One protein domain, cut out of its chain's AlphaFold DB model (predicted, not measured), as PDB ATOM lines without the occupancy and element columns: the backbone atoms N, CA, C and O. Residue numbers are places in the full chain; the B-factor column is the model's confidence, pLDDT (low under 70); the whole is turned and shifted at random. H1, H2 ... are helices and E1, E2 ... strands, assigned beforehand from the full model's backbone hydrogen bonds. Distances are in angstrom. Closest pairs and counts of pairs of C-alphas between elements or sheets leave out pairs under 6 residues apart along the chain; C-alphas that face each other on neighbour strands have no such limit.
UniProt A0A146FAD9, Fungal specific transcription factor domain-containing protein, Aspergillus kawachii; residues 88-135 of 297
ATOM      1  N   PHE A  88     138.804  -4.874 -62.028       61.44
ATOM      2  CA  PHE A  88     138.149  -3.883 -61.168       61.44
ATOM      3  C   PHE A  88     137.630  -4.526 -59.881       61.44
ATOM      4  O   PHE A  88     137.596  -3.905 -58.823       61.44
ATOM      5  N   GLY A  89     137.229  -5.794 -59.965       68.56
ATOM      6  CA  GLY A  89     136.704  -6.534 -58.830       68.56
ATOM      7  C   GLY A  89     136.209  -7.919 -59.217       68.56
ATOM      8  O   GLY A  89     136.011  -8.224 -60.395       68.56
ATOM      9  N   LYS A  90     136.009  -8.761 -58.203       81.25
ATOM     10  CA  LYS A  90     135.459 -10.112 -58.349       81.25
ATOM     11  C   LYS A  90     133.946 -10.083 -58.190       81.25
ATOM     12  O   LYS A  90     133.417  -9.400 -57.316       81.25
ATOM     13  N   ILE A  91     133.259 -10.863 -59.010       82.94
ATOM     14  CA  ILE A  91     131.816 -11.045 -58.975       82.94
ATOM     15  C   ILE A  91     131.527 -12.307 -58.173       82.94
ATOM     16  O   ILE A  91     131.939 -13.411 -58.542       82.94
ATOM     17  N   HIS A  92     130.792 -12.134 -57.079       81.94
ATOM     18  CA  HIS A  92     130.280 -13.234 -56.279       81.94
ATOM     19  C   HIS A  92     128.754 -13.204 -56.267       81.94
ATOM     20  O   HIS A  92     128.156 -12.152 -56.045       81.94
ATOM     21  N   PHE A  93     128.123 -14.363 -56.447       76.81
ATOM     22  CA  PHE A  93     126.685 -14.534 -56.257       76.81
ATOM     23  C   PHE A  93     126.436 -15.637 -55.234       76.81
ATOM     24  O   PHE A  93     126.953 -16.741 -55.378       76.81
ATOM     25  N   ALA A  94     125.675 -15.339 -54.176       79.38
ATOM     26  CA  ALA A  94     125.412 -16.270 -53.069       79.38
ATOM     27  C   ALA A  94     126.689 -16.930 -52.488       79.38
ATOM     28  O   ALA A  94     126.674 -18.082 -52.064       79.38
ATOM     29  N   GLY A  95     127.813 -16.204 -52.499       76.44
ATOM     30  CA  GLY A  95     129.120 -16.706 -52.062       76.44
ATOM     31  C   GLY A  95     129.877 -17.544 -53.100       76.44
ATOM     32  O   GLY A  95     131.059 -17.815 -52.899       76.44
ATOM     33  N   HIS A  96     129.262 -17.904 -54.229       73.00
ATOM     34  CA  HIS A  96     129.952 -18.546 -55.342       73.00
ATOM     35  C   HIS A  96     130.709 -17.505 -56.165       73.00
ATOM     36  O   HIS A  96     130.191 -16.424 -56.432       73.00
ATOM     37  N   TYR A  97     131.942 -17.819 -56.553       81.19
ATOM     38  CA  TYR A  97     132.710 -16.982 -57.466       81.19
ATOM     39  C   TYR A  97     132.223 -17.213 -58.896       81.19
ATOM     40  O   TYR A  97     132.267 -18.333 -59.400       81.19
ATOM     41  N   VAL A  98     131.750 -16.144 -59.528       80.12
ATOM     42  CA  VAL A  98     131.075 -16.204 -60.827       80.12
ATOM     43  C   VAL A  98     131.925 -15.574 -61.932       80.12
ATOM     44  O   VAL A  98     131.751 -15.902 -63.102       80.12
ATOM     45  N   GLY A  99     132.879 -14.708 -61.590       79.81
ATOM     46  CA  GLY A  99     133.747 -14.067 -62.574       79.81
ATOM     47  C   GLY A  99     134.381 -12.780 -62.069       79.81
ATOM     48  O   GLY A  99     134.431 -12.531 -60.866       79.81
ATOM     49  N   GLU A 100     134.839 -11.940 -62.989       78.81
ATOM     50  CA  GLU A 100     135.554 -10.690 -62.706       78.81
ATOM     51  C   GLU A 100     135.030  -9.552 -63.580       78.81
ATOM     52  O   GLU A 100     134.498  -9.782 -64.661       78.81
ATOM     53  N   ILE A 101     135.180  -8.308 -63.131       71.94
ATOM     54  CA  ILE A 101     134.858  -7.118 -63.928       71.94
ATOM     55  C   ILE A 101     136.154  -6.579 -64.527       71.94
ATOM     56  O   ILE A 101     137.103  -6.272 -63.802       71.94
ATOM     57  N   ARG A 102     136.192  -6.416 -65.850       64.06
ATOM     58  CA  ARG A 102     137.335  -5.796 -66.532       64.06
ATOM     59  C   ARG A 102     137.402  -4.303 -66.214       64.06
ATOM     60  O   ARG A 102     136.426  -3.593 -66.432       64.06
ATOM     61  N   SER A 103     138.557  -3.800 -65.780       56.00
ATOM     62  CA  SER A 103     138.705  -2.376 -65.409       56.00
ATOM     63  C   SER A 103     138.560  -1.415 -66.578       56.00
ATOM     64  O   SER A 103     138.117  -0.291 -66.388       56.00
ATOM     65  N   TYR A 104     138.944  -1.838 -67.782       53.62
ATOM     66  CA  TYR A 104     138.953  -0.957 -68.951       53.62
ATOM     67  C   TYR A 104     137.616  -0.922 -69.700       53.62
ATOM     68  O   TYR A 104     137.371   0.017 -70.445       53.62
ATOM     69  N   SER A 105     136.758  -1.932 -69.531       59.72
ATOM     70  CA  SER A 105     135.473  -2.010 -70.240       59.72
ATOM     71  C   SER A 105     134.260  -2.061 -69.316       59.72
ATOM     72  O   SER A 105     133.141  -1.883 -69.784       59.72
ATOM     73  N   GLY A 106     134.446  -2.324 -68.018       61.59
ATOM     74  CA  GLY A 106     133.347  -2.521 -67.069       61.59
ATOM     75  C   GLY A 106     132.513  -3.776 -67.342       61.59
ATOM     76  O   GLY A 106     131.487  -3.983 -66.699       61.59
ATOM     77  N   ILE A 107     132.931  -4.621 -68.290       71.12
ATOM     78  CA  ILE A 107     132.181  -5.803 -68.709       71.12
ATOM     79  C   ILE A 107     132.502  -6.973 -67.770       71.12
ATOM     80  O   ILE A 107     133.686  -7.278 -67.574       71.12
ATOM     81  N   PRO A 108     131.476  -7.652 -67.226       68.56
ATOM     82  CA  PRO A 108     131.632  -8.923 -66.532       68.56
ATOM     83  C   PRO A 108     132.235  -9.998 -67.441       68.56
ATOM     84  O   PRO A 108     131.687 -10.305 -68.496       68.56
ATOM     85  N   CYS A 109     133.338 -10.595 -67.011       72.56
ATOM     86  CA  CYS A 109     133.890 -11.823 -67.564       72.56
ATOM     87  C   CYS A 109     133.558 -12.966 -66.614       72.56
ATOM     88  O   CYS A 109     134.111 -13.043 -65.515       72.56
ATOM     89  N   PHE A 110     132.653 -13.848 -67.022       76.75
ATOM     90  CA  PHE A 110     132.306 -15.025 -66.236       76.75
ATOM     91  C   PHE A 110     133.469 -16.028 -66.242       76.75
ATOM     92  O   PHE A 110     134.106 -16.253 -67.269       76.75
ATOM     93  N   SER A 111     133.767 -16.642 -65.095       76.94
ATOM     94  CA  SER A 111     134.714 -17.761 -65.046       76.94
ATOM     95  C   SER A 111     134.082 -19.007 -65.667       76.94
ATOM     96  O   SER A 111     132.862 -19.081 -65.799       76.94
ATOM     97  N   GLN A 112     134.874 -20.026 -66.005       75.62
ATOM     98  CA  GLN A 112     134.328 -21.308 -66.469       75.62
ATOM     99  C   GLN A 112     133.305 -21.884 -65.470       75.62
ATOM    100  O   GLN A 112     132.188 -22.228 -65.844       75.62
ATOM    101  N   SER A 113     133.639 -21.864 -64.173       76.56
ATOM    102  CA  SER A 113     132.719 -22.270 -63.103       76.56
ATOM    103  C   SER A 113     131.480 -21.374 -63.010       76.56
ATOM    104  O   SER A 113     130.396 -21.849 -62.691       76.56
ATOM    105  N   GLY A 114     131.622 -20.079 -63.299       78.12
ATOM    106  CA  GLY A 114     130.519 -19.130 -63.352       78.12
ATOM    107  C   GLY A 114     129.557 -19.429 -64.495       78.12
ATOM    108  O   GLY A 114     128.351 -19.425 -64.274       78.12
ATOM    109  N   HIS A 115     130.071 -19.756 -65.682       78.38
ATOM    110  CA  HIS A 115     129.253 -20.181 -66.820       78.38
ATOM    111  C   HIS A 115     128.460 -21.448 -66.494       78.38
ATOM    112  O   HIS A 115     127.248 -21.484 -66.699       78.38
ATOM    113  N   GLU A 116     129.121 -22.453 -65.919       81.25
ATOM    114  CA  GLU A 116     128.490 -23.707 -65.494       81.25
ATOM    115  C   GLU A 116     127.436 -23.475 -64.405       81.25
ATOM    116  O   GLU A 116     126.342 -24.038 -64.458       81.25
ATOM    117  N   TRP A 117     127.726 -22.603 -63.436       80.94
ATOM    118  CA  TRP A 117     126.781 -22.241 -62.386       80.94
ATOM    119  C   TRP A 117     125.556 -21.519 -62.953       80.94
ATOM    120  O   TRP A 117     124.425 -21.891 -62.626       80.94
ATOM    121  N   VAL A 118     125.751 -20.536 -63.838       77.81
ATOM    122  CA  VAL A 118     124.634 -19.834 -64.476       77.81
ATOM    123  C   VAL A 118     123.801 -20.812 -65.303       77.81
ATOM    124  O   VAL A 118     122.589 -20.854 -65.115       77.81
ATOM    125  N   GLN A 119     124.434 -21.668 -66.111       81.06
ATOM    126  CA  GLN A 119     123.752 -22.718 -66.871       81.06
ATOM    127  C   GLN A 119     122.967 -23.673 -65.963       81.06
ATOM    128  O   GLN A 119     121.845 -24.052 -66.291       81.06
ATOM    129  N   SER A 120     123.508 -24.041 -64.798       80.00
ATOM    130  CA  SER A 120     122.805 -24.905 -63.842       80.00
ATOM    131  C   SER A 120     121.554 -24.249 -63.243       80.00
ATOM    132  O   SER A 120     120.607 -24.946 -62.882       80.00
ATOM    133  N   CYS A 121     121.535 -22.914 -63.159       76.69
ATOM    134  CA  CYS A 121     120.407 -22.148 -62.636       76.69
ATOM    135  C   CYS A 121     119.372 -21.810 -63.716       76.69
ATOM    136  O   CYS A 121     118.183 -21.731 -63.411       76.69
ATOM    137  N   THR A 122     119.807 -21.575 -64.958       78.56
ATOM    138  CA  THR A 122     118.941 -21.124 -66.059       78.56
ATOM    139  C   THR A 122     118.487 -22.253 -66.980       78.56
ATOM    140  O   THR A 122     117.476 -22.095 -67.656       78.56
ATOM    141  N   GLY A 123     119.204 -23.381 -67.021       76.19
ATOM    142  CA  GLY A 123     118.948 -24.500 -67.934       76.19
ATOM    143  C   GLY A 123     119.392 -24.258 -69.382       76.19
ATOM    144  O   GLY A 123     119.351 -25.184 -70.188       76.19
ATOM    145  N   GLU A 124     119.860 -23.051 -69.705       72.06
ATOM    146  CA  GLU A 124     120.269 -22.646 -71.050       72.06
ATOM    147  C   GLU A 124     121.802 -22.590 -71.155       72.06
ATOM    148  O   GLU A 124     122.451 -22.062 -70.243       72.06
ATOM    149  N   PRO A 125     122.413 -23.092 -72.248       66.69
ATOM    150  CA  PRO A 125     123.837 -22.907 -72.506       66.69
ATOM    151  C   PRO A 125     124.085 -21.420 -72.780       66.69
ATOM    152  O   PRO A 125     123.880 -20.928 -73.889       66.69
ATOM    153  N   GLY A 126     124.451 -20.681 -71.735       61.59
ATOM    154  CA  GLY A 126     124.543 -19.229 -71.773       61.59
ATOM    155  C   GLY A 126     125.464 -18.746 -72.886       61.59
ATOM    156  O   GLY A 126     126.682 -18.886 -72.802       61.59
ATOM    157  N   THR A 127     124.893 -18.144 -73.927       60.88
ATOM    158  CA  THR A 127     125.652 -17.508 -75.008       60.88
ATOM    159  C   THR A 127     126.099 -16.117 -74.546       60.88
ATOM    160  O   THR A 127     125.684 -15.087 -75.070       60.88
ATOM    161  N   PHE A 128     126.916 -16.080 -73.489       59.59
ATOM    162  CA  PHE A 128     127.494 -14.845 -72.945       59.59
ATOM    163  C   PHE A 128     128.553 -14.240 -73.866       59.59
ATOM    164  O   PHE A 128     128.856 -13.060 -73.780       59.59
ATOM    165  N   GLU A 129     129.091 -15.023 -74.790       56.62
ATOM    166  CA  GLU A 129     129.908 -14.482 -75.869       56.62
ATOM    167  C   GLU A 129     129.037 -13.640 -76.815       56.62
ATOM    168  O   GLU A 129     129.373 -12.513 -77.130       56.62
ATOM    169  N   ASP A 130     127.841 -14.082 -77.198       56.53
ATOM    170  CA  ASP A 130     127.097 -13.438 -78.293       56.53
ATOM    171  C   ASP A 130     126.594 -12.017 -77.958       56.53
ATOM    172  O   ASP A 130     126.679 -11.089 -78.765       56.53
ATOM    173  N   VAL A 131     126.143 -11.805 -76.720       56.38
ATOM    174  CA  VAL A 131     125.576 -10.516 -76.282       56.38
ATOM    175  C   VAL A 131     126.660  -9.450 -76.018       56.38
ATOM    176  O   VAL A 131     126.360  -8.254 -76.076       56.38
ATOM    177  N   TRP A 132     127.921  -9.846 -75.789       52.75
ATOM    178  CA  TRP A 132     129.027  -8.929 -75.467       52.75
ATOM    179  C   TRP A 132     130.119  -8.876 -76.549       52.75
ATOM    180  O   TRP A 132     130.740  -7.823 -76.714       52.75
ATOM    181  N   SER A 133     130.304  -9.937 -77.339       50.81
ATOM    182  CA  SER A 133     131.318 -10.041 -78.404       50.81
ATOM    183  C   SER A 133     130.980  -9.216 -79.647       50.81
ATOM    184  O   SER A 133     131.879  -8.846 -80.395       50.81
ATOM    185  N   HIS A 134     129.711  -8.843 -79.841       45.53
ATOM    186  CA  HIS A 134     129.281  -7.980 -80.951       45.53
ATOM    187  C   HIS A 134     129.425  -6.477 -80.687       45.53
ATOM    188  O   HIS A 134     129.237  -5.682 -81.607       45.53
ATOM    189  N   LYS A 135     129.701  -6.059 -79.444       45.59
ATOM    190  CA  LYS A 135     129.683  -4.633 -79.067       45.59
ATOM    191  C   LYS A 135     131.007  -4.080 -78.573       45.59
ATOM    192  O   LYS A 135     131.132  -2.864 -78.470       45.59
TER     193      LYS A 135
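What this domain is: This is residues 88 to 135 of the 297 residues of the protein "Fungal specific transcription factor domain-containing protein" of Aspergillus kawachii (UniProt A0A146FAD9). A flat, winding chain makes a small three-stranded sheet, E1, E2 and E3, with the helix H1 beyond one end of E3, beside the strands and not covering them. After H1 the chain folds back through residues 123 to 127, and the short helix H2 lies past the E3 edge of the sheet, only grazing it. The printed part has 48 residues, with three named strands and then two named helices, in the order E1, E2, E3, H1, H2. The sheet runs E1, E2, E3, all antiparallel, and the class is mixed, helices and strands. The whole is compact, with a radius of gyration of the C-alphas of 11.0 A, and spans 30 by 27 by 13 A.

Where its parts are: Find C-alpha 88 at (138.149, -3.883, -61.168); from there E1 runs through residues 88 to 93, 16.4 A long. E2, residues 96 to 102, is 18.5 A long, and E3 takes up residues 108 to 110. Look next at C-alpha 112, at (134.328, -21.308, -66.469), where H1 begins; it holds residues 112 to 122 and is 15.4 A long. H2, residues 128 to 133, ends at C-alpha 133, at (131.318, -10.041, -78.404).

How they stand to each other: Begin with the sheet, a meander, each strand the antiparallel neighbour of the one before; E2 is its inner strand. E1 and E2 form a hairpin, their directions at 154 degrees; look for N 91 and O 99, 2.8 A apart, and N 96 and O 93, 2.8 A apart, both within hydrogen-bond range. E2 and E3 form a hairpin too, at 137 degrees, with N 109 and O 100 within hydrogen-bond range at 2.7 A. H1 is on the sheet at a height of 4.5 A, only just above the sheet's level, and over none of its strands. Its closest C-alphas to E2 are those of Val 98 and Gly 114, 3.9 A apart. E3 and H2 are near each other, with 7 pairs of C-alphas within 10 A, and H2 only grazes the sheet, with residues 128 to 132. H1 and H2 are apart, but only just, at 8.3 A. In H1 every O i to N i+4 pair is within hydrogen-bond range; in H2 1 of 2 is.

The domain as a whole: The two C-alphas farthest apart are those of Tyr 104 and Gly 123, at 30.9 A. The printed part runs from 88 to 135 without a cut, and its four links between elements are tight. Read the B-factor column for confidence: the mean pLDDT of the printed part is 70.0, and residues 88 to 89, 102 to 106, 108 and 125 to 135 are under 70; the mean of H2 is 55.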